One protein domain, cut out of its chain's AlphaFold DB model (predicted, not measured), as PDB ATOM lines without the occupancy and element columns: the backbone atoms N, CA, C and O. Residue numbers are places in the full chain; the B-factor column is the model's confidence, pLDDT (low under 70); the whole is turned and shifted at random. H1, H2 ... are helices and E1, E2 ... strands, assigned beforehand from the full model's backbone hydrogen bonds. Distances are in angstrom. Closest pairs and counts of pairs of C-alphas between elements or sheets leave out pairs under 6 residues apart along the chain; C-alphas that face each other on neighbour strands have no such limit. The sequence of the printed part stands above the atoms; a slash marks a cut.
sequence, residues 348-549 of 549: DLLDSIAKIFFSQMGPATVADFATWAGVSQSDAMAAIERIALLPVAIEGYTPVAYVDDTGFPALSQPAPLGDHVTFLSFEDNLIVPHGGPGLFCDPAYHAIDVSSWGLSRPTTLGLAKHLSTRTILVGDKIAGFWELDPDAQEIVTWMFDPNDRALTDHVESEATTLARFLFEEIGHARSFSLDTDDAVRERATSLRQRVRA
ATOM      1  N   ASP A 348     -42.326 -77.595 -34.080       94.94
ATOM      2  CA  ASP A 348     -43.057 -77.121 -35.265       94.94
ATOM      3  C   ASP A 348     -43.801 -75.810 -34.984       94.94
ATOM      4  O   ASP A 348     -43.813 -74.894 -35.812       94.94
ATOM      5  N   LEU A 349     -44.397 -75.698 -33.791       95.69
ATOM      6  CA  LEU A 349     -45.055 -74.475 -33.336       95.69
ATOM      7  C   LEU A 349     -44.054 -73.326 -33.224       95.69
ATOM      8  O   LEU A 349     -44.303 -72.243 -33.749       95.69
ATOM      9  N   LEU A 350     -42.912 -73.554 -32.573       97.94
ATOM     10  CA  LEU A 350     -41.901 -72.516 -32.413       97.94
ATOM     11  C   LEU A 350     -41.290 -72.089 -33.755       97.94
ATOM     12  O   LEU A 350     -41.076 -70.897 -33.962       97.94
ATOM     13  N   ASP A 351     -41.061 -73.025 -34.675       98.19
ATOM     14  CA  ASP A 351     -40.550 -72.742 -36.022       98.19
ATOM     15  C   ASP A 351     -41.556 -71.922 -36.834       98.19
ATOM     16  O   ASP A 351     -41.180 -70.978 -37.529       98.19
ATOM     17  N   SER A 352     -42.846 -72.235 -36.710       97.81
ATOM     18  CA  SER A 352     -43.919 -71.478 -37.359       97.81
ATOM     19  C   SER A 352     -44.033 -70.060 -36.791       97.81
ATOM     20  O   SER A 352     -44.114 -69.096 -37.547       97.81
ATOM     21  N   ILE A 353     -43.955 -69.909 -35.467       98.38
ATOM     22  CA  ILE A 353     -43.963 -68.601 -34.798       98.38
ATOM     23  C   ILE A 353     -42.710 -67.783 -35.145       98.38
ATOM     24  O   ILE A 353     -42.812 -66.574 -35.338       98.38
ATOM     25  N   ALA A 354     -41.548 -68.426 -35.289       98.62
ATOM     26  CA  ALA A 354     -40.330 -67.778 -35.765       98.62
ATOM     27  C   ALA A 354     -40.482 -67.288 -37.213       98.62
ATOM     28  O   ALA A 354     -40.182 -66.131 -37.490       98.62
ATOM     29  N   LYS A 355     -41.012 -68.114 -38.125       98.50
ATOM     30  CA  LYS A 355     -41.283 -67.701 -39.514       98.50
ATOM     31  C   LYS A 355     -42.202 -66.481 -39.579       98.50
ATOM     32  O   LYS A 355     -41.890 -65.539 -40.297       98.50
ATOM     33  N   ILE A 356     -43.284 -66.481 -38.799       98.31
ATOM     34  CA  ILE A 356     -44.224 -65.353 -38.709       98.31
ATOM     35  C   ILE A 356     -43.516 -64.100 -38.187       98.31
ATOM     36  O   ILE A 356     -43.627 -63.034 -38.781       98.31
ATOM     37  N   PHE A 357     -42.745 -64.216 -37.105       98.50
ATOM     38  CA  PHE A 357     -42.024 -63.073 -36.553       98.50
ATOM     39  C   PHE A 357     -41.019 -62.487 -37.548       98.50
ATOM     40  O   PHE A 357     -41.004 -61.280 -37.768       98.50
ATOM     41  N   PHE A 358     -40.174 -63.319 -38.158       98.44
ATOM     42  CA  PHE A 358     -39.095 -62.841 -39.019       98.44
ATOM     43  C   PHE A 358     -39.569 -62.373 -40.396       98.44
ATOM     44  O   PHE A 358     -38.887 -61.534 -40.984       98.44
ATOM     45  N   SER A 359     -40.730 -62.820 -40.881       97.38
ATOM     46  CA  SER A 359     -41.346 -62.248 -42.085       97.38
ATOM     47  C   SER A 359     -41.942 -60.856 -41.834       97.38
ATOM     48  O   SER A 359     -41.957 -60.027 -42.742       97.38
ATOM     49  N   GLN A 360     -42.375 -60.576 -40.599       96.62
ATOM     50  CA  GLN A 360     -42.996 -59.307 -40.194       96.62
ATOM     51  C   GLN A 360     -41.975 -58.278 -39.672       96.62
ATOM     52  O   GLN A 360     -42.065 -57.093 -39.985       96.62
ATOM     53  N   MET A 361     -41.002 -58.733 -38.877       96.31
ATOM     54  CA  MET A 361     -40.091 -57.899 -38.075       96.31
ATOM     55  C   MET A 361     -38.613 -58.097 -38.436       96.31
ATOM     56  O   MET A 361     -37.743 -57.424 -37.901       96.31
ATOM     57  N   GLY A 362     -38.274 -59.037 -39.326       96.81
ATOM     58  CA  GLY A 362     -36.880 -59.225 -39.740       96.81
ATOM     59  C   GLY A 362     -36.349 -58.012 -40.529       96.81
ATOM     60  O   GLY A 362     -37.126 -57.412 -41.277       96.81
ATOM     61  N   PRO A 363     -35.047 -57.678 -40.437       98.06
ATOM     62  CA  PRO A 363     -34.010 -58.315 -39.621       98.06
ATOM     63  C   PRO A 363     -34.188 -58.052 -38.119       98.06
ATOM     64  O   PRO A 363     -34.469 -56.930 -37.722       98.06
ATOM     65  N   ALA A 364     -33.974 -59.066 -37.277       98.38
ATOM     66  CA  ALA A 364     -34.116 -58.937 -35.821       98.38
ATOM     67  C   ALA A 364     -33.136 -59.838 -35.051       98.38
ATOM     68  O   ALA A 364     -32.603 -60.806 -35.600       98.38
ATOM     69  N   THR A 365     -32.876 -59.548 -33.773       98.38
ATOM     70  CA  THR A 365     -31.994 -60.392 -32.948       98.38
ATOM     71  C   THR A 365     -32.724 -61.600 -32.354       98.38
ATOM     72  O   THR A 365     -33.953 -61.653 -32.268       98.38
ATOM     73  N   VAL A 366     -31.953 -62.565 -31.838       98.44
ATOM     74  CA  VAL A 366     -32.491 -63.659 -31.006       98.44
ATOM     75  C   VAL A 366     -33.236 -63.112 -29.785       98.44
ATOM     76  O   VAL A 366     -34.253 -63.672 -29.381       98.44
ATOM     77  N   ALA A 367     -32.733 -62.029 -29.184       98.00
ATOM     78  CA  ALA A 367     -33.325 -61.433 -27.994       98.00
ATOM     79  C   ALA A 367     -34.675 -60.772 -28.298       98.00
ATOM     80  O   ALA A 367     -35.594 -60.893 -27.484       98.00
ATOM     81  N   ASP A 368     -34.809 -60.142 -29.463       97.88
ATOM     82  CA  ASP A 368     -36.057 -59.527 -29.919       97.88
ATOM     83  C   ASP A 368     -37.132 -60.589 -30.131       97.88
ATOM     84  O   ASP A 368     -38.198 -60.521 -29.515       97.88
ATOM     85  N   PHE A 369     -36.806 -61.647 -30.887       98.50
ATOM     86  CA  PHE A 369     -37.724 -62.765 -31.095       98.50
ATOM     87  C   PHE A 369     -38.110 -63.440 -29.773       98.50
ATOM     88  O   PHE A 369     -39.294 -63.626 -29.490       98.50
ATOM     89  N   ALA A 370     -37.131 -63.763 -28.921       98.12
ATOM     90  CA  ALA A 370     -37.381 -64.408 -27.633       98.12
ATOM     91  C   ALA A 370     -38.291 -63.559 -26.729       98.12
ATOM     92  O   ALA A 370     -39.213 -64.087 -26.099       98.12
ATOM     93  N   THR A 371     -38.063 -62.243 -26.695       96.50
ATOM     94  CA  THR A 371     -38.857 -61.294 -25.904       96.50
ATOM     95  C   THR A 371     -40.278 -61.168 -26.442       96.50
ATOM     96  O   THR A 371     -41.226 -61.184 -25.655       96.50
ATOM     97  N   TRP A 372     -40.442 -61.073 -27.763       96.94
ATOM     98  CA  TRP A 372     -41.750 -60.988 -28.409       96.94
ATOM     99  C   TRP A 372     -42.564 -62.275 -28.222       96.94
ATOM    100  O   TRP A 372     -43.714 -62.217 -27.781       96.94
ATOM    101  N   ALA A 373     -41.949 -63.436 -28.472       97.31
ATOM    102  CA  ALA A 373     -42.602 -64.739 -28.388       97.31
ATOM    103  C   ALA A 373     -42.858 -65.194 -26.938       97.31
ATOM    104  O   ALA A 373     -43.835 -65.897 -26.667       97.31
ATOM    105  N   GLY A 374     -42.019 -64.772 -25.987       96.38
ATOM    106  CA  GLY A 374     -42.073 -65.226 -24.595       96.38
ATOM    107  C   GLY A 374     -41.361 -66.551 -24.352       96.38
ATOM    108  O   GLY A 374     -41.824 -67.346 -23.535       96.38
ATOM    109  N   VAL A 375     -40.260 -66.797 -25.062       97.38
ATOM    110  CA  VAL A 375     -39.473 -68.038 -24.980       97.38
ATOM    111  C   VAL A 375     -38.047 -67.759 -24.517       97.38
ATOM    112  O   VAL A 375     -37.625 -66.609 -24.394       97.38
ATOM    113  N   SER A 376     -37.284 -68.814 -24.225       97.31
ATOM    114  CA  SER A 376     -35.866 -68.653 -23.909       97.31
ATOM    115  C   SER A 376     -35.065 -68.284 -25.166       97.31
ATOM    116  O   SER A 376     -35.410 -68.697 -26.273       97.31
ATOM    117  N   GLN A 377     -33.950 -67.560 -25.011       98.19
ATOM    118  CA  GLN A 377     -33.049 -67.288 -26.143       98.19
ATOM    119  C   GLN A 377     -32.445 -68.573 -26.732       98.19
ATOM    120  O   GLN A 377     -32.122 -68.611 -27.915       98.19
ATOM    121  N   SER A 378     -32.317 -69.635 -25.927       98.31
ATOM    122  CA  SER A 378     -31.848 -70.937 -26.409       98.31
ATOM    123  C   SER A 378     -32.855 -71.577 -27.363       98.31
ATOM    124  O   SER A 378     -32.457 -72.091 -28.404       98.31
ATOM    125  N   ASP A 379     -34.145 -71.541 -27.024       97.94
ATOM    126  CA  ASP A 379     -35.200 -72.080 -27.888       97.94
ATOM    127  C   ASP A 379     -35.346 -71.227 -29.152       97.94
ATOM    128  O   ASP A 379     -35.438 -71.767 -30.254       97.94
ATOM    129  N   ALA A 380     -35.285 -69.899 -28.998       98.50
ATOM    130  CA  ALA A 380     -35.295 -68.950 -30.105       98.50
ATOM    131  C   ALA A 380     -34.153 -69.214 -31.099       98.50
ATOM    132  O   ALA A 380     -34.410 -69.362 -32.291       98.50
ATOM    133  N   MET A 381     -32.910 -69.343 -30.620       98.31
ATOM    134  CA  MET A 381     -31.761 -69.662 -31.475       98.31
ATOM    135  C   MET A 381     -31.937 -71.015 -32.173       98.31
ATOM    136  O   MET A 381     -31.697 -71.125 -33.370       98.31
ATOM    137  N   ALA A 382     -32.413 -72.037 -31.455       98.25
ATOM    138  CA  ALA A 382     -32.632 -73.353 -32.047       98.25
ATOM    139  C   ALA A 382     -33.676 -73.320 -33.180       98.25
ATOM    140  O   ALA A 382     -33.521 -74.034 -34.167       98.25
ATOM    141  N   ALA A 383     -34.729 -72.506 -33.056       98.50
ATOM    142  CA  ALA A 383     -35.716 -72.315 -34.119       98.50
ATOM    143  C   ALA A 383     -35.127 -71.571 -35.324       98.50
ATOM    144  O   ALA A 383     -35.277 -72.021 -36.455       98.50
ATOM    145  N   ILE A 384     -34.384 -70.488 -35.075       98.50
ATOM    146  CA  ILE A 384     -33.662 -69.712 -36.096       98.50
ATOM    147  C   ILE A 384     -32.724 -70.612 -36.919       98.50
ATOM    148  O   ILE A 384     -32.701 -70.524 -38.147       98.50
ATOM    149  N   GLU A 385     -31.983 -71.505 -36.257       97.56
ATOM    150  CA  GLU A 385     -31.098 -72.474 -36.912       97.56
ATOM    151  C   GLU A 385     -31.874 -73.486 -37.766       97.56
ATOM    152  O   GLU A 385     -31.476 -73.744 -38.906       97.56
ATOM    153  N   ARG A 386     -32.985 -74.036 -37.248       97.69
ATOM    154  CA  ARG A 386     -33.822 -75.018 -37.962       97.69
ATOM    155  C   ARG A 386     -34.483 -74.438 -39.206       97.69
ATOM    156  O   ARG A 386     -34.488 -75.099 -40.241       97.69
ATOM    157  N   ILE A 387     -35.003 -73.213 -39.127       97.94
ATOM    158  CA  ILE A 387     -35.625 -72.534 -40.276       97.94
ATOM    159  C   ILE A 387     -34.600 -71.823 -41.174       97.94
ATOM    160  O   ILE A 387     -34.982 -71.187 -42.150       97.94
ATOM    161  N   ALA A 388     -33.308 -71.955 -40.855       97.06
ATOM    162  CA  ALA A 388     -32.179 -71.507 -41.657       97.06
ATOM    163  C   ALA A 388     -32.174 -70.008 -42.015       97.06
ATOM    164  O   ALA A 388     -31.767 -69.650 -43.119       97.06
ATOM    165  N   LEU A 389     -32.547 -69.128 -41.076       98.25
ATOM    166  CA  LEU A 389     -32.413 -67.682 -41.300       98.25
ATOM    167  C   LEU A 389     -30.951 -67.277 -41.517       98.25
ATOM    168  O   LEU A 389     -30.019 -67.868 -40.955       98.25
ATOM    169  N   LEU A 390     -30.764 -66.228 -42.310       97.94
ATOM    170  CA  LEU A 390     -29.462 -65.703 -42.687       97.94
ATOM    171  C   LEU A 390     -28.967 -64.712 -41.626       97.94
ATOM    172  O   LEU A 390     -29.675 -63.745 -41.332       97.94
ATOM    173  N   PRO A 391     -27.771 -64.916 -41.043       98.44
ATOM    174  CA  PRO A 391     -27.190 -63.952 -40.120       98.44
ATOM    175  C   PRO A 391     -26.623 -62.751 -40.889       98.44
ATOM    176  O   PRO A 391     -25.855 -62.921 -41.834       98.44
ATOM    177  N   VAL A 392     -26.957 -61.535 -40.471       98.50
ATOM    178  CA  VAL A 392     -26.469 -60.268 -41.044       98.50
ATOM    179  C   VAL A 392     -26.030 -59.322 -39.931       98.50
ATOM    180  O   VAL A 392     -26.527 -59.419 -38.812       98.50
ATOM    181  N   ALA A 393     -25.120 -58.396 -40.215       98.50
ATOM    182  CA  ALA A 393     -24.830 -57.278 -39.320       98.50
ATOM    183  C   ALA A 393     -25.661 -56.056 -39.728       98.50
ATOM    184  O   ALA A 393     -25.730 -55.739 -40.915       98.50
ATOM    185  N   ILE A 394     -26.262 -55.368 -38.755       98.12
ATOM    186  CA  ILE A 394     -26.963 -54.096 -38.970       98.12
ATOM    187  C   ILE A 394     -26.248 -53.014 -38.161       98.12
ATOM    188  O   ILE A 394     -26.299 -53.006 -36.925       98.12
ATOM    189  N   GLU A 395     -25.562 -52.107 -38.851       97.25
ATOM    190  CA  GLU A 395     -24.852 -50.990 -38.228       97.25
ATOM    191  C   GLU A 395     -25.829 -50.119 -37.427       97.25
ATOM    192  O   GLU A 395     -26.958 -49.898 -37.846       97.25
ATOM    193  N   GLY A 396     -25.433 -49.668 -36.234       94.06
ATOM    194  CA  GLY A 396     -26.307 -48.886 -35.347       94.06
ATOM    195  C   GLY A 396     -27.382 -49.687 -34.596       94.06
ATOM    196  O   GLY A 396     -28.011 -49.133 -33.699       94.06
ATOM    197  N   TYR A 397     -27.556 -50.981 -34.889       96.31
ATOM    198  CA  TYR A 397     -28.514 -51.850 -34.197       96.31
ATOM    199  C   TYR A 397     -27.843 -53.044 -33.513       96.31
ATOM    200  O   TYR A 397     -27.929 -53.181 -32.293       96.31
ATOM    201  N   THR A 398     -27.171 -53.920 -34.265       97.31
ATOM    202  CA  THR A 398     -26.606 -55.164 -33.716       97.31
ATOM    203  C   THR A 398     -25.552 -55.786 -34.643       97.31
ATOM    204  O   THR A 398     -25.732 -55.797 -35.864       97.31
ATOM    205  N   PRO A 399     -24.471 -56.385 -34.100       97.75
ATOM    206  CA  PRO A 399     -23.491 -57.119 -34.904       97.75
ATOM    207  C   PRO A 399     -24.054 -58.405 -35.526       97.75
ATOM    208  O   PRO A 399     -23.480 -58.909 -36.486       97.75
ATOM    209  N   VAL A 400     -25.142 -58.955 -34.973       98.06
ATOM    210  CA  VAL A 400     -25.829 -60.130 -35.524       98.06
ATOM    211  C   VAL A 400     -27.340 -59.955 -35.378       98.06
ATOM    212  O   VAL A 400     -27.874 -59.917 -34.267       98.06
ATOM    213  N   ALA A 401     -28.020 -59.879 -36.514       98.38
ATOM    214  CA  ALA A 401     -29.456 -60.031 -36.692       98.38
ATOM    215  C   ALA A 401     -29.718 -61.193 -37.656       98.38
ATOM    216  O   ALA A 401     -28.809 -61.670 -38.333       98.38
ATOM    217  N   TYR A 402     -30.966 -61.638 -37.729       98.69
ATOM    218  CA  TYR A 402     -31.400 -62.698 -38.626       98.69
ATOM    219  C   TYR A 402     -32.504 -62.194 -39.536       98.69
ATOM    220  O   TYR A 402     -33.418 -61.500 -39.088       98.69
ATOM    221  N   VAL A 403     -32.411 -62.558 -40.808       98.50
ATOM    222  CA  VAL A 403     -33.380 -62.217 -41.846       98.50
ATOM    223  C   VAL A 403     -33.719 -63.470 -42.651       98.50
ATOM    224  O   VAL A 403     -32.909 -64.392 -42.762       98.50
ATOM    225  N   ASP A 404     -34.941 -63.534 -43.160       97.94
ATOM    226  CA  ASP A 404     -35.374 -64.589 -44.069       97.94
ATOM    227  C   ASP A 404     -34.854 -64.346 -45.502       97.94
ATOM    228  O   ASP A 404     -34.201 -63.344 -45.815       97.94
ATOM    229  N   ASP A 405     -35.134 -65.299 -46.381       96.44
ATOM    230  CA  ASP A 405     -34.741 -65.282 -47.789       96.44
ATOM    231  C   ASP A 405     -35.410 -64.160 -48.598       96.44
ATOM    232  O   ASP A 405     -34.825 -63.679 -49.566       96.44
ATOM    233  N   THR A 406     -36.599 -63.710 -48.191       95.56
ATOM    234  CA  THR A 406     -37.298 -62.583 -48.830       95.56
ATOM    235  C   THR A 406     -36.739 -61.225 -48.408       95.56
ATOM    236  O   THR A 406     -36.637 -60.314 -49.231       95.56
ATOM    237  N   GLY A 407     -36.355 -61.072 -47.139       96.50
ATOM    238  CA  GLY A 407     -35.849 -59.821 -46.586       96.50
ATOM    239  C   GLY A 407     -34.387 -59.568 -46.930       96.50
ATOM    240  O   GLY A 407     -34.007 -58.422 -47.147       96.50
ATOM    241  N   PHE A 408     -33.567 -60.617 -47.043       97.19
ATOM    242  CA  PHE A 408     -32.146 -60.473 -47.361       97.19
ATOM    243  C   PHE A 408     -31.868 -59.673 -48.650       97.19
ATOM    244  O   PHE A 408     -31.144 -58.682 -48.572       97.19
ATOM    245  N   PRO A 409     -32.444 -60.011 -49.824       96.50
ATOM    246  CA  PRO A 409     -32.240 -59.210 -51.029       96.50
ATOM    247  C   PRO A 409     -32.854 -57.807 -50.920       96.50
ATOM    248  O   PRO A 409     -32.373 -56.889 -51.584       96.50
ATOM    249  N   ALA A 410     -33.888 -57.623 -50.092       94.56
ATOM    250  CA  ALA A 410     -34.543 -56.334 -49.890       94.56
ATOM    251  C   ALA A 410     -33.686 -55.343 -49.083       94.56
ATOM    252  O   ALA A 410     -33.805 -54.142 -49.301       94.56
ATOM    253  N   LEU A 411     -32.771 -55.820 -48.227       95.69
ATOM    254  CA  LEU A 411     -31.817 -54.962 -47.504       95.69
ATOM    255  C   LEU A 411     -30.845 -54.217 -48.433       95.69
ATOM    256  O   LEU A 411     -30.292 -53.191 -48.050       95.69
ATOM    257  N   SER A 412     -30.642 -54.719 -49.651       92.75
ATOM    258  CA  SER A 412     -29.818 -54.065 -50.675       92.75
ATOM    259  C   SER A 412     -30.615 -53.137 -51.594       92.75
ATOM    260  O   SER A 412     -30.026 -52.495 -52.463       92.75
ATOM    261  N   GLN A 413     -31.944 -53.101 -51.472       87.69
ATOM    262  CA  GLN A 413     -32.787 -52.262 -52.319       87.69
ATOM    263  C   GLN A 413     -32.851 -50.838 -51.764       87.69
ATOM    264  O   GLN A 413     -32.825 -50.649 -50.543       87.69
ATOM    265  N   PRO A 414     -32.960 -49.820 -52.635       78.88
ATOM    266  CA  PRO A 414     -33.211 -48.469 -52.177       78.88
ATOM    267  C   PRO A 414     -34.529 -48.431 -51.409       78.88
ATOM    268  O   PRO A 414     -35.546 -48.991 -51.824       78.88
ATOM    269  N   ALA A 415     -34.479 -47.759 -50.271       71.88
ATOM    270  CA  ALA A 415     -35.603 -47.599 -49.382       71.88
ATOM    271  C   ALA A 415     -36.733 -46.827 -50.097       71.88
ATOM    272  O   ALA A 415     -36.483 -45.706 -50.547       71.88
ATOM    273  N   PRO A 416     -37.967 -47.358 -50.205       72.00
ATOM    274  CA  PRO A 416     -39.101 -46.620 -50.762       72.00
ATOM    275  C   PRO A 416     -39.651 -45.625 -49.723       72.00
ATOM    276  O   PRO A 416     -40.840 -45.615 -49.416       72.00
ATOM    277  N   LEU A 417     -38.767 -44.835 -49.113       74.81
ATOM    278  CA  LEU A 417     -39.115 -43.891 -48.062       74.81
ATOM    279  C   LEU A 417     -39.517 -42.571 -48.706       74.81
ATOM    280  O   LEU A 417     -38.709 -41.924 -49.369       74.81
ATOM    281  N   GLY A 418     -40.778 -42.202 -48.516       74.00
ATOM    282  CA  GLY A 418     -41.272 -40.861 -48.803       74.00
ATOM    283  C   GLY A 418     -41.397 -40.025 -47.532       74.00
ATOM    284  O   GLY A 418     -41.088 -40.467 -46.429       74.00
ATOM    285  N   ASP A 419     -41.939 -38.831 -47.699       81.81
ATOM    286  CA  ASP A 419     -42.356 -37.870 -46.672       81.81
ATOM    287  C   ASP A 419     -43.723 -38.215 -46.044       81.81
ATOM    288  O   ASP A 419     -44.395 -37.370 -45.454       81.81
ATOM    289  N   HIS A 420     -44.130 -39.484 -46.138       88.38
ATOM    290  CA  HIS A 420     -45.401 -39.969 -45.617       88.38
ATOM    291  C   HIS A 420     -45.472 -39.826 -44.102       88.38
ATOM    292  O   HIS A 420     -44.644 -40.376 -43.371       88.38
ATOM    293  N   VAL A 421     -46.516 -39.140 -43.646       93.00
ATOM    294  CA  VAL A 421     -46.853 -39.005 -42.234       93.00
ATOM    295  C   VAL A 421     -47.674 -40.214 -41.794       93.00
ATOM    296  O   VAL A 421     -48.657 -40.589 -42.428       93.00
ATOM    297  N   THR A 422     -47.289 -40.840 -40.686       94.81
ATOM    298  CA  THR A 422     -48.039 -41.952 -40.097       94.81
ATOM    299  C   THR A 422     -48.188 -41.776 -38.592       94.81
ATOM    300  O   THR A 422     -47.213 -41.611 -37.860       94.81
ATOM    301  N   PHE A 423     -49.429 -41.846 -38.117       97.06
ATOM    302  CA  PHE A 423     -49.771 -41.779 -36.700       97.06
ATOM    303  C   PHE A 423     -49.789 -43.194 -36.125       97.06
ATOM    304  O   PHE A 423     -50.704 -43.970 -36.390       97.06
ATOM    305  N   LEU A 424     -48.764 -43.541 -35.349       97.31
ATOM    306  CA  LEU A 424     -48.631 -44.873 -34.763       97.31
ATOM    307  C   LEU A 424     -49.408 -44.981 -33.452       97.31
ATOM    308  O   LEU A 424     -49.557 -44.001 -32.717       97.31
ATOM    309  N   SER A 425     -49.877 -46.188 -33.145       96.38
ATOM    310  CA  SER A 425     -50.541 -46.481 -31.878       96.38
ATOM    311  C   SER A 425     -49.549 -46.543 -30.708       96.38
ATOM    312  O   SER A 425     -48.332 -46.658 -30.873       96.38
ATOM    313  N   PHE A 426     -50.076 -46.528 -29.489       94.12
ATOM    314  CA  PHE A 426     -49.372 -46.973 -28.294       94.12
ATOM    315  C   PHE A 426     -48.889 -48.418 -28.496       94.12
ATOM    316  O   PHE A 426     -49.637 -49.267 -28.988       94.12
ATOM    317  N   GLU A 427     -47.637 -48.693 -28.117       92.25
ATOM    318  CA  GLU A 427     -46.980 -50.001 -28.292       92.25
ATOM    319  C   GLU A 427     -47.058 -50.556 -29.727       92.25
ATOM    320  O   GLU A 427     -47.205 -51.768 -29.903       92.25
ATOM    321  N   ASP A 428     -46.976 -49.693 -30.748       95.75
ATOM    322  CA  ASP A 428     -47.041 -50.144 -32.141       95.75
ATOM    323  C   ASP A 428     -45.945 -51.183 -32.460       95.75
ATOM    324  O   ASP A 428     -44.803 -51.121 -31.977       95.75
ATOM    325  N   ASN A 429     -46.320 -52.147 -33.301       93.38
ATOM    326  CA  ASN A 429     -45.486 -53.259 -33.738       93.38
ATOM    327  C   ASN A 429     -44.228 -52.836 -34.512       93.38
ATOM    328  O   ASN A 429     -43.320 -53.653 -34.658       93.38
ATOM    329  N   LEU A 430     -44.125 -51.590 -34.978       95.25
ATOM    330  CA  LEU A 430     -42.885 -51.068 -35.554       95.25
ATOM    331  C   LEU A 430     -41.799 -50.916 -34.494       95.25
ATOM    332  O   LEU A 430     -40.639 -51.236 -34.731       95.25
ATOM    333  N   ILE A 431     -42.179 -50.447 -33.310       95.12
ATOM    334  CA  ILE A 431     -41.234 -49.917 -32.331       95.12
ATOM    335  C   ILE A 431     -40.856 -50.980 -31.300       95.12
ATOM    336  O   ILE A 431     -39.678 -51.212 -31.025       95.12
ATOM    337  N   VAL A 432     -41.859 -51.625 -30.702       93.19
ATOM    338  CA  VAL A 432     -41.666 -52.460 -29.507       93.19
ATOM    339  C   VAL A 432     -40.794 -53.694 -29.771       93.19
ATOM    340  O   VAL A 432     -39.898 -53.952 -28.962       93.19
ATOM    341  N   PRO A 433     -40.989 -54.460 -30.867       92.94
ATOM    342  CA  PRO A 433     -40.176 -55.646 -31.132       92.94
ATOM    343  C   PRO A 433     -38.689 -55.351 -31.335       92.94
ATOM    344  O   PRO A 433     -37.876 -56.207 -31.018       92.94
ATOM    345  N   HIS A 434     -38.330 -54.148 -31.791       93.31
ATOM    346  CA  HIS A 434     -36.941 -53.745 -32.047       93.31
ATOM    347  C   HIS A 434     -36.275 -53.071 -30.835       93.31
ATOM    348  O   HIS A 434     -35.208 -52.474 -30.946       93.31
ATOM    349  N   GLY A 435     -36.891 -53.154 -29.653       90.19
ATOM    350  CA  GLY A 435     -36.291 -52.682 -28.405       90.19
ATOM    351  C   GLY A 435     -36.602 -51.232 -28.034       90.19
ATOM    352  O   GLY A 435     -36.098 -50.778 -27.004       90.19
ATOM    353  N   GLY A 436     -37.459 -50.541 -28.792       94.00
ATOM    354  CA  GLY A 436     -37.973 -49.214 -28.452       94.00
ATOM    355  C   GLY A 436     -37.715 -48.129 -29.508       94.00
ATOM    356  O   GLY A 436     -37.139 -48.391 -30.563       94.00
ATOM    357  N   PRO A 437     -38.156 -46.885 -29.242       96.12
ATOM    358  CA  PRO A 437     -38.143 -45.791 -30.218       96.12
ATOM    359  C   PRO A 437     -36.748 -45.258 -30.571       96.12
ATOM    360  O   PRO A 437     -36.613 -44.590 -31.593       96.12
ATOM    361  N   GLY A 438     -35.710 -45.554 -29.781       95.88
ATOM    362  CA  GLY A 438     -34.355 -45.032 -30.006       95.88
ATOM    363  C   GLY A 438     -33.779 -45.352 -31.393       95.88
ATOM    364  O   GLY A 438     -33.118 -44.500 -31.977       95.88
ATOM    365  N   LEU A 439     -34.085 -46.526 -31.961       95.38
ATOM    366  CA  LEU A 439     -33.631 -46.912 -33.308       95.38
ATOM    367  C   LEU A 439     -34.291 -46.098 -34.430       95.38
ATOM    368  O   LEU A 439     -33.723 -45.939 -35.509       95.38
ATOM    369  N   PHE A 440     -35.485 -45.573 -34.170       95.81
ATOM    370  CA  PHE A 440     -36.287 -44.809 -35.120       95.81
ATOM    371  C   PHE A 440     -36.157 -43.305 -34.895       95.81
ATOM    372  O   PHE A 440     -36.834 -42.528 -35.553       95.81
ATOM    373  N   CYS A 441     -35.323 -42.866 -33.958       95.25
ATOM    374  CA  CYS A 441     -35.218 -41.466 -33.584       95.25
ATOM    375  C   CYS A 441     -33.793 -40.962 -33.790       95.25
ATOM    376  O   CYS A 441     -32.831 -41.663 -33.466       95.25
ATOM    377  N   ASP A 442     -33.660 -39.741 -34.311       93.81
ATOM    378  CA  ASP A 442     -32.359 -39.086 -34.403       93.81
ATOM    379  C   ASP A 442     -31.718 -38.983 -33.002       93.81
ATOM    380  O   ASP A 442     -32.395 -38.552 -32.058       93.81
ATOM    381  N   PRO A 443     -30.435 -39.362 -32.836       95.38
ATOM    382  CA  PRO A 443     -29.720 -39.240 -31.568       95.38
ATOM    383  C   PRO A 443     -29.818 -37.864 -30.898       95.38
ATOM    384  O   PRO A 443     -29.813 -37.798 -29.668       95.38
ATOM    385  N   ALA A 444     -29.972 -36.777 -31.665       95.75
ATOM    386  CA  ALA A 444     -30.160 -35.428 -31.123       95.75
ATOM    387  C   ALA A 444     -31.394 -35.307 -30.205       95.75
ATOM    388  O   ALA A 444     -31.407 -34.503 -29.273       95.75
ATOM    389  N   TYR A 445     -32.409 -36.145 -30.421       96.06
ATOM    390  CA  TYR A 445     -33.667 -36.151 -29.673       96.06
ATOM    391  C   TYR A 445     -33.721 -37.234 -28.584       96.06
ATOM    392  O   TYR A 445     -34.684 -37.311 -27.820       96.06
ATOM    393  N   HIS A 446     -32.684 -38.068 -28.441       96.56
ATOM    394  CA  HIS A 446     -32.682 -39.188 -27.486       96.56
ATOM    395  C   HIS A 446     -32.794 -38.757 -26.025       96.56
ATOM    396  O   HIS A 446     -33.225 -39.564 -25.200       96.56
ATOM    397  N   ALA A 447     -32.413 -37.519 -25.709       96.62
ATOM    398  CA  ALA A 447     -32.474 -36.949 -24.366       96.62
ATOM    399  C   ALA A 447     -33.873 -36.441 -23.969       96.62
ATOM    400  O   ALA A 447     -34.061 -36.051 -22.820       96.62
ATOM    401  N   ILE A 448     -34.856 -36.447 -24.879       94.38
ATOM    402  CA  ILE A 448     -36.223 -36.016 -24.567       94.38
ATOM    403  C   ILE A 448     -36.813 -36.925 -23.487       94.38
ATOM    404  O   ILE A 448     -36.909 -38.141 -23.670       94.38
ATOM    405  N   ASP A 449     -37.260 -36.326 -22.385       93.88
ATOM    406  CA  ASP A 449     -37.960 -37.039 -21.321       93.88
ATOM    407  C   ASP A 449     -39.314 -37.557 -21.802       93.88
ATOM    408  O   ASP A 449     -40.151 -36.797 -22.305       93.88
ATOM    409  N   VAL A 450     -39.557 -38.843 -21.572       93.12
ATOM    410  CA  VAL A 450     -40.784 -39.548 -21.937       93.12
ATOM    411  C   VAL A 450     -41.261 -40.460 -20.811       93.12
ATOM    412  O   VAL A 450     -40.501 -40.918 -19.950       93.12
ATOM    413  N   SER A 451     -42.558 -40.758 -20.833       89.38
ATOM    414  CA  SER A 451     -43.133 -41.798 -19.985       89.38
ATOM    415  C   SER A 451     -43.012 -43.152 -20.671       89.38
ATOM    416  O   SER A 451     -43.254 -43.275 -21.872       89.38
ATOM    417  N   SER A 452     -42.652 -44.173 -19.894       89.69
ATOM    418  CA  SER A 452     -42.607 -45.548 -20.373       89.69
ATOM    419  C   SER A 452     -43.475 -46.447 -19.507       89.69
ATOM    420  O   SER A 452     -43.422 -46.405 -18.273       89.69
ATOM    421  N   TRP A 453     -44.273 -47.279 -20.163       86.94
ATOM    422  CA  TRP A 453     -45.180 -48.199 -19.515       86.94
ATOM    423  C   TRP A 453     -44.426 -49.163 -18.604       86.94
ATOM    424  O   TRP A 453     -43.397 -49.739 -18.957       86.94
ATOM    425  N   GLY A 454     -44.975 -49.382 -17.411       84.31
ATOM    426  CA  GLY A 454     -44.387 -50.274 -16.413       84.31
ATOM    427  C   GLY A 454     -43.241 -49.643 -15.617       84.31
ATOM    428  O   GLY A 454     -42.799 -50.234 -14.629       84.31
ATOM    429  N   LEU A 455     -42.806 -48.430 -15.974       85.75
ATOM    430  CA  LEU A 455     -41.893 -47.627 -15.173       85.75
ATOM    431  C   LEU A 455     -42.663 -46.565 -14.385       85.75
ATOM    432  O   LEU A 455     -43.642 -45.988 -14.838       85.75
ATOM    433  N   SER A 456     -42.210 -46.331 -13.154       80.94
ATOM    434  CA  SER A 456     -42.786 -45.311 -12.257       80.94
ATOM    435  C   SER A 456     -42.032 -43.983 -12.290       80.94
ATOM    436  O   SER A 456     -42.444 -43.029 -11.639       80.94
ATOM    437  N   ARG A 457     -40.902 -43.940 -12.998       85.75
ATOM    438  CA  ARG A 457     -40.078 -42.748 -13.186       85.75
ATOM    439  C   ARG A 457     -39.942 -42.482 -14.685       85.75
ATOM    440  O   ARG A 457     -39.921 -43.463 -15.435       85.75
ATOM    441  N   PRO A 458     -39.822 -41.209 -15.094       83.69
ATOM    442  CA  PRO A 458     -39.499 -40.859 -16.469       83.69
ATOM    443  C   PRO A 458     -38.218 -41.551 -16.941       83.69
ATOM    444  O   PRO A 458     -37.326 -41.868 -16.146       83.69
ATOM    445  N   THR A 459     -38.153 -41.795 -18.240       94.31
ATOM    446  CA  THR A 459     -36.956 -42.237 -18.957       94.31
ATOM    447  C   THR A 459     -36.750 -41.309 -20.150       94.31
ATOM    448  O   THR A 459     -37.522 -40.373 -20.333       94.31
ATOM    449  N   THR A 460     -35.730 -41.552 -20.961       96.00
ATOM    450  CA  THR A 460     -35.480 -40.751 -22.158       96.00
ATOM    451  C   THR A 460     -35.911 -41.505 -23.409       96.00
ATOM    452  O   THR A 460     -35.991 -42.737 -23.408       96.00
ATOM    453  N   LEU A 461     -36.190 -40.777 -24.488       95.94
ATOM    454  CA  LEU A 461     -36.642 -41.349 -25.753       95.94
ATOM    455  C   LEU A 461     -35.672 -42.412 -26.292       95.94
ATOM    456  O   LEU A 461     -36.112 -43.466 -26.738       95.94
ATOM    457  N   GLY A 462     -34.359 -42.198 -26.163       95.75
ATOM    458  CA  GLY A 462     -33.351 -43.173 -26.594       95.75
ATOM    459  C   GLY A 462     -33.292 -44.461 -25.756       95.75
ATOM    460  O   GLY A 462     -32.753 -45.462 -26.219       95.75
ATOM    461  N   LEU A 463     -33.832 -44.459 -24.529       95.06
ATOM    462  CA  LEU A 463     -33.762 -45.587 -23.584       95.06
ATOM    463  C   LEU A 463     -35.111 -46.263 -23.317       95.06
ATOM    464  O   LEU A 463     -35.154 -47.350 -22.728       95.06
ATOM    465  N   ALA A 464     -36.214 -45.624 -23.705       95.19
ATOM    466  CA  ALA A 464     -37.544 -46.188 -23.566       95.19
ATOM    467  C   ALA A 464     -37.645 -47.513 -24.335       95.19
ATOM    468  O   ALA A 464     -37.128 -47.644 -25.437       95.19
ATOM    469  N   LYS A 465     -38.348 -48.492 -23.759       92.31
ATOM    470  CA  LYS A 465     -38.688 -49.754 -24.447       92.31
ATOM    471  C   LYS A 465     -40.164 -49.847 -24.799       92.31
ATOM    472  O   LYS A 465     -40.538 -50.430 -25.807       92.31
ATOM    473  N   HIS A 466     -40.981 -49.262 -23.933       92.00
ATOM    474  CA  HIS A 466     -42.430 -49.355 -23.942       92.00
ATOM    475  C   HIS A 466     -42.995 -47.945 -23.827       92.00
ATOM    476  O   HIS A 466     -43.245 -47.474 -22.717       92.00
ATOM    477  N   LEU A 467     -43.013 -47.191 -24.923       90.88
ATOM    478  CA  LEU A 467     -43.346 -45.766 -24.899       90.88
ATOM    479  C   LEU A 467     -44.842 -45.572 -24.603       90.88
ATOM    480  O   LEU A 467     -45.681 -46.179 -25.258       90.88
ATOM    481  N   SER A 468     -45.178 -44.728 -23.622       87.06
ATOM    482  CA  SER A 468     -46.581 -44.455 -23.260       87.06
ATOM    483  C   SER A 468     -47.253 -43.397 -24.132       87.06
ATOM    484  O   SER A 468     -48.476 -43.334 -24.163       87.06
ATOM    485  N   THR A 469     -46.470 -42.563 -24.811       88.19
ATOM    486  CA  THR A 469     -46.967 -41.528 -25.720       88.19
ATOM    487  C   THR A 469     -46.990 -42.067 -27.147       88.19
ATOM    488  O   THR A 469     -46.063 -42.772 -27.546       88.19
ATOM    489  N   ARG A 470     -48.021 -41.729 -27.925       96.00
ATOM    490  CA  ARG A 470     -48.109 -42.128 -29.333       96.00
ATOM    491  C   ARG A 470     -47.178 -41.291 -30.206       96.00
ATOM    492  O   ARG A 470     -46.930 -40.118 -29.920       96.00
ATOM    493  N   THR A 471     -46.644 -41.898 -31.260       97.31
ATOM    494  CA  THR A 471     -45.594 -41.306 -32.102       97.31
ATOM    495  C   THR A 471     -46.095 -40.961 -33.491       97.31
ATOM    496  O   THR A 471     -46.914 -41.680 -34.061       97.31
ATOM    497  N   ILE A 472     -45.551 -39.878 -34.038       97.38
ATOM    498  CA  ILE A 472     -45.680 -39.504 -35.443       97.38
ATOM    499  C   ILE A 472     -44.414 -39.974 -36.152       97.38
ATOM    500  O   ILE A 472     -43.302 -39.633 -35.739       97.38
ATOM    501  N   LEU A 473     -44.592 -40.765 -37.200       95.25
ATOM    502  CA  LEU A 473     -43.537 -41.223 -38.086       95.25
ATOM    503  C   LEU A 473     -43.572 -40.390 -39.375       95.25
ATOM    504  O   LEU A 473     -44.651 -40.155 -39.911       95.25
ATOM    505  N   VAL A 474     -42.410 -39.955 -39.856       92.81
ATOM    506  CA  VAL A 474     -42.225 -39.332 -41.173       92.81
ATOM    507  C   VAL A 474     -41.160 -40.145 -41.895       92.81
ATOM    508  O   VAL A 474     -40.011 -40.205 -41.447       92.81
ATOM    509  N   GLY A 475     -41.558 -40.840 -42.960       89.00
ATOM    510  CA  GLY A 475     -40.713 -41.863 -43.577       89.00
ATOM    511  C   GLY A 475     -40.359 -42.965 -42.571       89.00
ATOM    512  O   GLY A 475     -41.244 -43.606 -42.014       89.00
ATOM    513  N   ASP A 476     -39.068 -43.183 -42.313       88.25
ATOM    514  CA  ASP A 476     -38.565 -44.210 -41.392       88.25
ATOM    515  C   ASP A 476     -38.236 -43.698 -39.978       88.25
ATOM    516  O   ASP A 476     -37.730 -44.467 -39.151       88.25
ATOM    517  N   LYS A 477     -38.500 -42.418 -39.684       93.31
ATOM    518  CA  LYS A 477     -38.105 -41.779 -38.422       93.31
ATOM    519  C   LYS A 477     -39.284 -41.232 -37.633       93.31
ATOM    520  O   LYS A 477     -40.233 -40.679 -38.179       93.31
ATOM    521  N   ILE A 478     -39.191 -41.336 -36.313       95.94
ATOM    522  CA  ILE A 478     -40.068 -40.644 -35.375       95.94
ATOM    523  C   ILE A 478     -39.727 -39.159 -35.442       95.94
ATOM    524  O   ILE A 478     -38.611 -38.757 -35.107       95.94
ATOM    525  N   ALA A 479     -40.709 -38.364 -35.853       95.81
ATOM    526  CA  ALA A 479     -40.596 -36.919 -36.011       95.81
ATOM    527  C   ALA A 479     -41.346 -36.141 -34.920       95.81
ATOM    528  O   ALA A 479     -41.217 -34.921 -34.833       95.81
ATOM    529  N   GLY A 480     -42.138 -36.828 -34.096       96.50
ATOM    530  CA  GLY A 480     -42.925 -36.176 -33.063       96.50
ATOM    531  C   GLY A 480     -43.820 -37.117 -32.273       96.50
ATOM    532  O   GLY A 480     -43.762 -38.346 -32.395       96.50
ATOM    533  N   PHE A 481     -44.683 -36.510 -31.469       97.44
ATOM    534  CA  PHE A 481     -45.695 -37.182 -30.664       97.44
ATOM    535  C   PHE A 481     -47.085 -36.629 -30.948       97.44
ATOM    536  O   PHE A 481     -47.230 -35.491 -31.395       97.44
ATOM    537  N   TRP A 482     -48.107 -37.421 -30.630       97.81
ATOM    538  CA  TRP A 482     -49.494 -36.986 -30.722       97.81
ATOM    539  C   TRP A 482     -50.376 -37.581 -29.622       97.81
ATOM    540  O   TRP A 482     -50.058 -38.619 -29.041       97.81
ATOM    541  N   GLU A 483     -51.495 -36.916 -29.335       97.19
ATOM    542  CA  GLU A 483     -52.561 -37.411 -28.457       97.19
ATOM    543  C   GLU A 483     -53.899 -36.747 -28.818       97.19
ATOM    544  O   GLU A 483     -53.908 -35.626 -29.326       97.19
ATOM    545  N   LEU A 484     -55.026 -37.413 -28.555       96.38
ATOM    546  CA  LEU A 484     -56.348 -36.795 -28.691       96.38
ATOM    547  C   LEU A 484     -56.642 -35.910 -27.472       96.38
ATOM    548  O   LEU A 484     -56.531 -36.360 -26.335       96.38
ATOM    549  N   ASP A 485     -57.098 -34.683 -27.699       96.25
ATOM    550  CA  ASP A 485     -57.810 -33.916 -26.681       96.25
ATOM    551  C   ASP A 485     -59.310 -34.261 -26.748       96.25
ATOM    552  O   ASP A 485     -59.979 -33.867 -27.709       96.25
ATOM    553  N   PRO A 486     -59.867 -34.986 -25.758       93.50
ATOM    554  CA  PRO A 486     -61.268 -35.394 -25.788       93.50
ATOM    555  C   PRO A 486     -62.244 -34.215 -25.654       93.50
ATOM    556  O   PRO A 486     -63.384 -34.328 -26.103       93.50
ATOM    557  N   ASP A 487     -61.822 -33.091 -25.065       94.06
ATOM    558  CA  ASP A 487     -62.695 -31.935 -24.842       94.06
ATOM    559  C   ASP A 487     -62.758 -31.042 -26.086       94.06
ATOM    560  O   ASP A 487     -63.822 -30.535 -26.439       94.06
ATOM    561  N   ALA A 488     -61.616 -30.859 -26.754       95.19
ATOM    562  CA  ALA A 488     -61.516 -30.082 -27.989       95.19
ATOM    563  C   ALA A 488     -61.810 -30.907 -29.256       95.19
ATOM    564  O   ALA A 488     -62.004 -30.325 -30.319       95.19
ATOM    565  N   GLN A 489     -61.867 -32.241 -29.142       95.25
ATOM    566  CA  GLN A 489     -62.085 -33.180 -30.254       95.25
ATOM    567  C   GLN A 489     -61.055 -33.023 -31.381       95.25
ATOM    568  O   GLN A 489     -61.351 -33.214 -32.559       95.25
ATOM    569  N   GLU A 490     -59.823 -32.694 -31.005       96.56
ATOM    570  CA  GLU A 490     -58.705 -32.493 -31.920       96.56
ATOM    571  C   GLU A 490     -57.512 -33.347 -31.501       96.56
ATOM    572  O   GLU A 490     -57.365 -33.721 -30.335       96.56
ATOM    573  N   ILE A 491     -56.628 -33.637 -32.450       97.62
ATOM    574  CA  ILE A 491     -55.334 -34.232 -32.138       97.62
ATOM    575  C   ILE A 491     -54.333 -33.116 -31.866       97.62
ATOM    576  O   ILE A 491     -54.107 -32.245 -32.699       97.62
ATOM    577  N   VAL A 492     -53.696 -33.187 -30.701       97.25
ATOM    578  CA  VAL A 492     -52.553 -32.356 -30.337       97.25
ATOM    579  C   VAL A 492     -51.291 -33.036 -30.841       97.25
ATOM    580  O   VAL A 492     -51.022 -34.180 -30.472       97.25
ATOM    581  N   THR A 493     -50.492 -32.326 -31.633       97.06
ATOM    582  CA  THR A 493     -49.193 -32.794 -32.123       97.06
ATOM    583  C   THR A 493     -48.049 -31.996 -31.497       97.06
ATOM    584  O   THR A 493     -48.201 -30.840 -31.102       97.06
ATOM    585  N   TRP A 494     -46.886 -32.631 -31.374       95.75
ATOM    586  CA  TRP A 494     -45.625 -31.970 -31.048       95.75
ATOM    587  C   TRP A 494     -44.526 -32.533 -31.943       95.75
ATOM    588  O   TRP A 494     -44.158 -33.700 -31.800       95.75
ATOM    589  N   MET A 495     -44.034 -31.708 -32.866       94.69
ATOM    590  CA  MET A 495     -42.973 -32.053 -33.814       94.69
ATOM    591  C   MET A 495     -41.605 -31.664 -33.251       94.69
ATOM    592  O   MET A 495     -41.477 -30.637 -32.587       94.69
ATOM    593  N   PHE A 496     -40.581 -32.474 -33.519       92.94
ATOM    594  CA  PHE A 496     -39.217 -32.210 -33.053       92.94
ATOM    595  C   PHE A 496     -38.544 -31.060 -33.813       92.94
ATOM    596  O   PHE A 496     -37.810 -30.287 -33.202       92.94
ATOM    597  N   ASP A 497     -38.825 -30.924 -35.113       86.75
ATOM    598  CA  ASP A 497     -38.417 -29.775 -35.928       86.75
ATOM    599  C   ASP A 497     -39.660 -29.036 -36.457       86.75
ATOM    600  O   ASP A 497     -40.252 -29.455 -37.453       86.75
ATOM    601  N   PRO A 498     -40.102 -27.959 -35.785       80.06
ATOM    602  CA  PRO A 498     -41.292 -27.211 -36.183       80.06
ATOM    603  C   PRO A 498     -41.045 -26.233 -37.346       80.06
ATOM    604  O   PRO A 498     -41.974 -25.541 -37.757       80.06
ATOM    605  N   ASN A 499     -39.812 -26.114 -37.861       85.12
ATOM    606  CA  ASN A 499     -39.487 -25.108 -38.879       85.12
ATOM    607  C   ASN A 499     -39.868 -25.539 -40.303       85.12
ATOM    608  O   ASN A 499     -39.949 -24.691 -41.195       85.12
ATOM    609  N   ASP A 500     -40.137 -26.827 -40.525       87.44
ATOM    610  CA  ASP A 500     -40.678 -27.315 -41.791       87.44
ATOM    611  C   ASP A 500     -42.194 -27.092 -41.839       87.44
ATOM    612  O   ASP A 500     -43.004 -27.887 -41.345       87.44
ATOM    613  N   ARG A 501     -42.586 -25.960 -42.431       88.50
ATOM    614  CA  ARG A 501     -43.993 -25.569 -42.520       88.50
ATOM    615  C   ARG A 501     -44.813 -26.521 -43.391       88.50
ATOM    616  O   ARG A 501     -45.944 -26.819 -43.030       88.50
ATOM    617  N   ALA A 502     -44.249 -27.004 -44.498       90.38
ATOM    618  CA  ALA A 502     -44.962 -27.889 -45.415       90.38
ATOM    619  C   ALA A 502     -45.259 -29.239 -44.749       90.38
ATOM    620  O   ALA A 502     -46.385 -29.732 -44.825       90.38
ATOM    621  N   LEU A 503     -44.275 -29.795 -44.036       91.19
ATOM    622  CA  LEU A 503     -44.469 -31.004 -43.241       91.19
ATOM    623  C   LEU A 503     -45.485 -30.782 -42.116       91.19
ATOM    624  O   LEU A 503     -46.361 -31.618 -41.909       91.19
ATOM    625  N   THR A 504     -45.394 -29.656 -41.405       91.81
ATOM    626  CA  THR A 504     -46.320 -29.330 -40.309       91.81
ATOM    627  C   THR A 504     -47.764 -29.235 -40.807       91.81
ATOM    628  O   THR A 504     -48.643 -29.877 -40.237       91.81
ATOM    629  N   ASP A 505     -48.006 -28.528 -41.915       92.94
ATOM    630  CA  ASP A 505     -49.338 -28.414 -42.518       92.94
ATOM    631  C   ASP A 505     -49.862 -29.800 -42.981       92.94
ATOM    632  O   ASP A 505     -51.048 -30.111 -42.828       92.94
ATOM    633  N   HIS A 506     -48.988 -30.680 -43.499       93.69
ATOM    634  CA  HIS A 506     -49.365 -32.055 -43.853       93.69
ATOM    635  C   HIS A 506     -49.744 -32.889 -42.617       93.69
ATOM    636  O   HIS A 506     -50.783 -33.557 -42.619       93.69
ATOM    637  N   VAL A 507     -48.958 -32.806 -41.538       95.75
ATOM    638  CA  VAL A 507     -49.247 -33.464 -40.254       95.75
ATOM    639  C   VAL A 507     -50.590 -33.000 -39.686       95.75
ATOM    640  O   VAL A 507     -51.369 -33.834 -39.228       95.75
ATOM    641  N   GLU A 508     -50.897 -31.702 -39.737       95.56
ATOM    642  CA  GLU A 508     -52.175 -31.145 -39.268       95.56
ATOM    643  C   GLU A 508     -53.380 -31.660 -40.080       95.56
ATOM    644  O   GLU A 508     -54.437 -31.975 -39.518       95.56
ATOM    645  N   SER A 509     -53.223 -31.816 -41.399       95.25
ATOM    646  CA  SER A 509     -54.250 -32.405 -42.270       95.25
ATOM    647  C   SER A 509     -54.546 -33.867 -41.908       95.25
ATOM    648  O   SER A 509     -55.707 -34.263 -41.746       95.25
ATOM    649  N   GLU A 510     -53.501 -34.677 -41.729       95.69
ATOM    650  CA  GLU A 510     -53.641 -36.080 -41.324       95.69
ATOM    651  C   GLU A 510     -54.205 -36.207 -39.898       95.69
ATOM    652  O   GLU A 510     -55.104 -37.017 -39.647       95.69
ATOM    653  N   ALA A 511     -53.768 -35.338 -38.979       97.38
ATOM    654  CA  ALA A 511     -54.296 -35.239 -37.620       97.38
ATOM    655  C   ALA A 511     -55.802 -34.941 -37.616       97.38
ATOM    656  O   ALA A 511     -56.555 -35.579 -36.882       97.38
ATOM    657  N   THR A 512     -56.275 -34.038 -38.479       97.19
ATOM    658  CA  THR A 512     -57.710 -33.733 -38.620       97.19
ATOM    659  C   THR A 512     -58.502 -34.961 -39.071       97.19
ATOM    660  O   THR A 512     -59.578 -35.261 -38.545       97.19
ATOM    661  N   THR A 513     -57.960 -35.723 -40.024       96.31
ATOM    662  CA  THR A 513     -58.602 -36.946 -40.519       96.31
ATOM    663  C   THR A 513     -58.676 -38.029 -39.444       96.31
ATOM    664  O   THR A 513     -59.715 -38.681 -39.309       96.31
ATOM    665  N   LEU A 514     -57.611 -38.209 -38.661       97.56
ATOM    666  CA  LEU A 514     -57.584 -39.179 -37.569       97.56
ATOM    667  C   LEU A 514     -58.453 -38.745 -36.377       97.56
ATOM    668  O   LEU A 514     -59.141 -39.589 -35.805       97.56
ATOM    669  N   ALA A 515     -58.485 -37.453 -36.035       97.56
ATOM    670  CA  ALA A 515     -59.345 -36.913 -34.979       97.56
ATOM    671  C   ALA A 515     -60.820 -37.201 -35.274       97.56
ATOM    672  O   ALA A 515     -61.533 -37.734 -34.426       97.56
ATOM    673  N   ARG A 516     -61.247 -36.943 -36.517       97.00
ATOM    674  CA  ARG A 516     -62.598 -37.260 -36.985       97.00
ATOM    675  C   ARG A 516     -62.917 -38.747 -36.852       97.00
ATOM    676  O   ARG A 516     -63.960 -39.085 -36.312       97.00
ATOM    677  N   PHE A 517     -62.013 -39.630 -37.281       97.94
ATOM    678  CA  PHE A 517     -62.190 -41.078 -37.125       97.94
ATOM    679  C   PHE A 517     -62.370 -41.482 -35.651       97.94
ATOM    680  O   PHE A 517     -63.321 -42.181 -35.301       97.94
ATOM    681  N   LEU A 518     -61.483 -41.007 -34.772       97.31
ATOM    682  CA  LEU A 518     -61.545 -41.320 -33.345       97.31
ATOM    683  C   LEU A 518     -62.809 -40.770 -32.686       97.31
ATOM    684  O   LEU A 518     -63.364 -41.429 -31.817       97.31
ATOM    685  N   PHE A 519     -63.277 -39.591 -33.086       95.31
ATOM    686  CA  PHE A 519     -64.457 -38.982 -32.488       95.31
ATOM    687  C   PHE A 519     -65.772 -39.558 -33.036       95.31
ATOM    688  O   PHE A 519     -66.645 -39.934 -32.256       95.31
ATOM    689  N   GLU A 520     -65.914 -39.648 -34.359       95.81
ATOM    690  CA  GLU A 520     -67.168 -40.037 -35.016       95.81
ATOM    691  C   GLU A 520     -67.410 -41.551 -34.988       95.81
ATOM    692  O   GLU A 520     -68.562 -41.979 -34.898       95.81
ATOM    693  N   GLU A 521     -66.354 -42.372 -35.052       96.50
ATOM    694  CA  GLU A 521     -66.501 -43.830 -35.141       96.50
ATOM    695  C   GLU A 521     -66.161 -44.563 -33.839       96.50
ATOM    696  O   GLU A 521     -66.823 -45.554 -33.515       96.50
ATOM    697  N   ILE A 522     -65.154 -44.102 -33.090       96.00
ATOM    698  CA  ILE A 522     -64.699 -44.772 -31.856       96.00
ATOM    699  C   ILE A 522     -65.312 -44.128 -30.602       96.00
ATOM    700  O   ILE A 522     -65.767 -44.821 -29.698       96.00
ATOM    701  N   GLY A 523     -65.359 -42.797 -30.544       95.25
ATOM    702  CA  GLY A 523     -65.891 -42.019 -29.424       95.25
ATOM    703  C   GLY A 523     -64.913 -41.782 -28.264       95.25
ATOM    704  O   GLY A 523     -65.284 -41.115 -27.301       95.25
ATOM    705  N   HIS A 524     -63.678 -42.297 -28.324       94.62
ATOM    706  CA  HIS A 524     -62.630 -42.046 -27.325       94.62
ATOM    707  C   HIS A 524     -61.218 -42.364 -27.852       94.62
ATOM    708  O   HIS A 524     -61.057 -43.015 -28.881       94.62
ATOM    709  N   ALA A 525     -60.179 -42.039 -27.073       95.25
ATOM    710  CA  ALA A 525     -58.778 -42.374 -27.380       95.25
ATOM    711  C   ALA A 525     -58.033 -43.110 -26.253       95.25
ATOM    712  O   ALA A 525     -56.808 -43.043 -26.163       95.25
ATOM    713  N   ARG A 526     -58.746 -43.835 -25.388       96.19
ATOM    714  CA  ARG A 526     -58.129 -44.707 -24.374       96.19
ATOM    715  C   ARG A 526     -57.241 -45.755 -25.041       96.19
ATOM    716  O   ARG A 526     -57.702 -46.446 -25.947       96.19
ATOM    717  N   SER A 527     -55.998 -45.909 -24.584       94.38
ATOM    718  CA  SER A 527     -55.052 -46.852 -25.199       94.38
ATOM    719  C   SER A 527     -55.297 -48.318 -24.818       94.38
ATOM    720  O   SER A 527     -54.857 -49.238 -25.506       94.38
ATOM    721  N   PHE A 528     -55.986 -48.550 -23.703       93.81
ATOM    722  CA  PHE A 528     -56.293 -49.861 -23.130       93.81
ATOM    723  C   PHE A 528     -57.438 -49.719 -22.120       93.81
ATOM    724  O   PHE A 528     -57.781 -48.606 -21.724       93.81
ATOM    725  N   SER A 529     -57.991 -50.832 -21.642       92.00
ATOM    726  CA  SER A 529     -59.225 -50.827 -20.843       92.00
ATOM    727  C   SER A 529     -59.114 -50.159 -19.470       92.00
ATOM    728  O   SER A 529     -60.114 -49.725 -18.904       92.00
ATOM    729  N   LEU A 530     -57.896 -50.060 -18.930       92.50
ATOM    730  CA  LEU A 530     -57.606 -49.363 -17.673       92.50
ATOM    731  C   LEU A 530     -57.200 -47.894 -17.879       92.50
ATOM    732  O   LEU A 530     -56.973 -47.193 -16.892       92.50
ATOM    733  N   ASP A 531     -57.060 -47.445 -19.127       93.69
ATOM    734  CA  ASP A 531     -56.821 -46.042 -19.443       93.69
ATOM    735  C   ASP A 531     -58.118 -45.245 -19.264       93.69
ATOM    736  O   ASP A 531     -59.226 -45.788 -19.310       93.69
ATOM    737  N   THR A 532     -57.989 -43.946 -19.030       94.56
ATOM    738  CA  THR A 532     -59.133 -43.077 -18.719       94.56
ATOM    739  C   THR A 532     -59.070 -41.810 -19.546       94.56
ATOM    740  O   THR A 532     -57.979 -41.369 -19.903       94.56
ATOM    741  N   ASP A 533     -60.219 -41.187 -19.797       94.75
ATOM    742  CA  ASP A 533     -60.266 -39.912 -20.524       94.75
ATOM    743  C   ASP A 533     -59.478 -38.814 -19.793       94.75
ATOM    744  O   ASP A 533     -58.856 -37.972 -20.433       94.75
ATOM    745  N   ASP A 534     -59.414 -38.867 -18.458       96.31
ATOM    746  CA  ASP A 534     -58.570 -37.973 -17.659       96.31
ATOM    747  C   ASP A 534     -57.082 -38.169 -17.971       96.31
ATOM    748  O   ASP A 534     -56.369 -37.197 -18.213       96.31
ATOM    749  N   ALA A 535     -56.616 -39.418 -18.040       94.19
ATOM    750  CA  ALA A 535     -55.232 -39.720 -18.394       94.19
ATOM    751  C   ALA A 535     -54.905 -39.341 -19.852       94.19
ATOM    752  O   ALA A 535     -53.808 -38.856 -20.126       94.19
ATOM    753  N   VAL A 536     -55.851 -39.526 -20.780       95.50
ATOM    754  CA  VAL A 536     -55.733 -39.061 -22.173       95.50
ATOM    755  C   VAL A 536     -55.589 -37.531 -22.207       95.50
ATOM    756  O   VAL A 536     -54.640 -37.008 -22.792       95.50
ATOM    757  N   ARG A 537     -56.457 -36.804 -21.492       96.06
ATOM    758  CA  ARG A 537     -56.422 -35.336 -21.384       96.06
ATOM    759  C   ARG A 537     -55.120 -34.822 -20.768       96.06
ATOM    760  O   ARG A 537     -54.565 -33.821 -21.231       96.06
ATOM    761  N   GLU A 538     -54.601 -35.497 -19.742       95.00
ATOM    762  CA  GLU A 538     -53.307 -35.172 -19.128       95.00
ATOM    763  C   GLU A 538     -52.151 -35.306 -20.133       95.00
ATOM    764  O   GLU A 538     -51.274 -34.435 -20.188       95.00
ATOM    765  N   ARG A 539     -52.160 -36.353 -20.972       94.19
ATOM    766  CA  ARG A 539     -51.160 -36.540 -22.035       94.19
ATOM    767  C   ARG A 539     -51.268 -35.462 -23.116       94.19
ATOM    768  O   ARG A 539     -50.247 -34.860 -23.448       94.19
ATOM    769  N   ALA A 540     -52.475 -35.133 -23.580       95.94
ATOM    770  CA  ALA A 540     -52.696 -34.053 -24.549       95.94
ATOM    771  C   ALA A 540     -52.231 -32.687 -24.008       95.94
ATOM    772  O   ALA A 540     -51.506 -31.948 -24.677       95.94
ATOM    773  N   THR A 541     -52.561 -32.379 -22.749       95.38
ATOM    774  CA  THR A 541     -52.116 -31.150 -22.070       95.38
ATOM    775  C   THR A 541     -50.592 -31.087 -21.972       95.38
ATOM    776  O   THR A 541     -49.995 -30.041 -22.231       95.38
ATOM    777  N   SER A 542     -49.953 -32.212 -21.639       93.06
ATOM    778  CA  SER A 542     -48.493 -32.307 -21.558       93.06
ATOM    779  C   SER A 542     -47.820 -32.048 -22.909       93.06
ATOM    780  O   SER A 542     -46.769 -31.410 -22.950       93.06
ATOM    781  N   LEU A 543     -48.421 -32.487 -24.022       93.88
ATOM    782  CA  LEU A 543     -47.923 -32.173 -25.366       93.88
ATOM    783  C   LEU A 543     -48.081 -30.684 -25.698       93.88
ATOM    784  O   LEU A 543     -47.112 -30.057 -26.121       93.88
ATOM    785  N   ARG A 544     -49.239 -30.072 -25.413       93.38
ATOM    786  CA  ARG A 544     -49.438 -28.624 -25.629       93.38
ATOM    787  C   ARG A 544     -48.433 -27.765 -24.866       93.38
ATOM    788  O   ARG A 544     -48.004 -26.728 -25.366       93.38
ATOM    789  N   GLN A 545     -48.064 -28.171 -23.651       91.81
ATOM    790  CA  GLN A 545     -47.062 -27.453 -22.859       91.81
ATOM    791  C   GLN A 545     -45.676 -27.488 -23.511       91.81
ATOM    792  O   GLN A 545     -44.961 -26.496 -23.428       91.81
ATOM    793  N   ARG A 546     -45.325 -28.580 -24.202       87.38
ATOM    794  CA  ARG A 546     -44.060 -28.702 -24.945       87.38
ATOM    795  C   ARG A 546     -44.029 -27.880 -26.225       87.38
ATOM    796  O   ARG A 546     -42.965 -27.431 -26.601       87.38
ATOM    797  N   VAL A 547     -45.173 -27.669 -26.874       76.38
ATOM    798  CA  VAL A 547     -45.276 -26.780 -28.049       76.38
ATOM    799  C   VAL A 547     -45.012 -25.317 -27.672       76.38
ATOM    800  O   VAL A 547     -44.559 -24.533 -28.497       76.38
ATOM    801  N   ARG A 548     -45.332 -24.926 -26.432       61.38
ATOM    802  CA  ARG A 548     -45.188 -23.541 -25.948       61.38
ATOM    803  C   ARG A 548     -43.811 -23.220 -25.362       61.38
ATOM    804  O   ARG A 548     -43.546 -22.042 -25.134       61.38
ATOM    805  N   ALA A 549     -43.030 -24.243 -25.027       57.94
ATOM    806  CA  ALA A 549     -41.686 -24.127 -24.469       57.94
ATOM    807  C   ALA A 549     -40.662 -24.112 -25.603       57.94
ATOM    808  O   ALA A 549     -39.687 -23.341 -25.474       57.94
TER     809      ALA A 549
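AT A GLANCE: This is residues 348 to 549 of the 549 residues of an uncharacterized protein of Polyangiaceae bacterium (UniProt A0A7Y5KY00). Two lobes stand side by side along the longest axis, joined by the stretch of residues 411 to 420. The larger lobe is a curled sheet with H6 on one face and H7 on the other, three layers, with H5 and long loops beside it; the smaller lobe is a cluster of three crossed helices, H1, H2 and H3, with the hairpin E1 and E2 and the short H4. The printed part has 202 residues, with named elements in the order H1 H2 H3 E1 E2 H4 E3 H5 E4 E5 E6 H6 H7. The larger sheet runs E3 E4 E5 E6, antiparallel throughout; the class is mixed, helices and strands. The whole is compact, with a radius of gyration of the C-alphas of 18.6 A and spans of 54 by 38 by 34 A.

HOW THE PARTS SIT: The strongly twisted sheet has edge strands E3, residues 421 to 423, and E6, residues 490 to 495, and inner strands E4, residues 470 to 474, and E5, residues 477 to 485. E4, E5 and E6 form a meander, each strand the antiparallel neighbour of the one before. Within hydrogen-bond range are N 422 and O 473 of E3 and E4, 2.8 A, N 472 and O 480 of E4 and E5, 2.9 A, and N 483 and O 492 of E5 and E6, 3.0 A. H6, residues 501 to 522, is on the sheet; its closest C-alphas to E6 are Ala 515 and Glu 490, 5.4 A. H7, residues 533 to 548, lies over E5 and E6 at a height over the sheet of 7.9 A, slantwise to the strands at 50 degrees to E5 on the local plane; the C-alphas of Ala 540 and Glu 483 come closest to each other, 5.2 A. H6 and H7 are apart. H5, residues 437 to 440, only grazes the sheet. H3, residues 377 to 386, touches H1, residues 348 to 361, about perpendicular at 90 degrees, closest at C-alphas 383 and 351, 5.2 A. H3 touches H2, residues 366 to 373, at 79 degrees, closest at C-alphas 377 and 370, 5.4 A. H1 and H2 only just touch, with 3 pairs of C-alphas within 8 A, closest at 357 and 369, 7.0 A. E1, residues 390 to 394, and E2, residues 398 to 403, form an antiparallel hairpin, with N 392 and O 401 at 2.8 A. H4, residues 407 to 410, is close to but not clearly touching H1, C-alphas 407 and 359 being 7.5 A apart. In H1, H2, H3, H6 and H7 every O i to N i+4 pair is within hydrogen-bond range; H4 and H5 are too short for such a pair.

IN THESE COORDINATES: H1 begins at C-alpha 348, (-43.057, -77.121, -35.265), and is 19.7 A long. E5 is 24.2 A long, from C-alpha 477 at (-38.105, -41.779, -38.422). H6 is 30.2 A long; H7, 22.9 A, ends at C-alpha 548, (-45.188, -23.541, -25.948).

THE WHOLE: The C-alphas farthest apart are those of Asp 348 and Arg 548, 54.4 A. The printed part has no cut and ends at the chain's last residue, 549. The links E3 to H5 and H5 to E4 are long. Mean pLDDT of the printed part is 93.9; residues 548 to 549 are under 70.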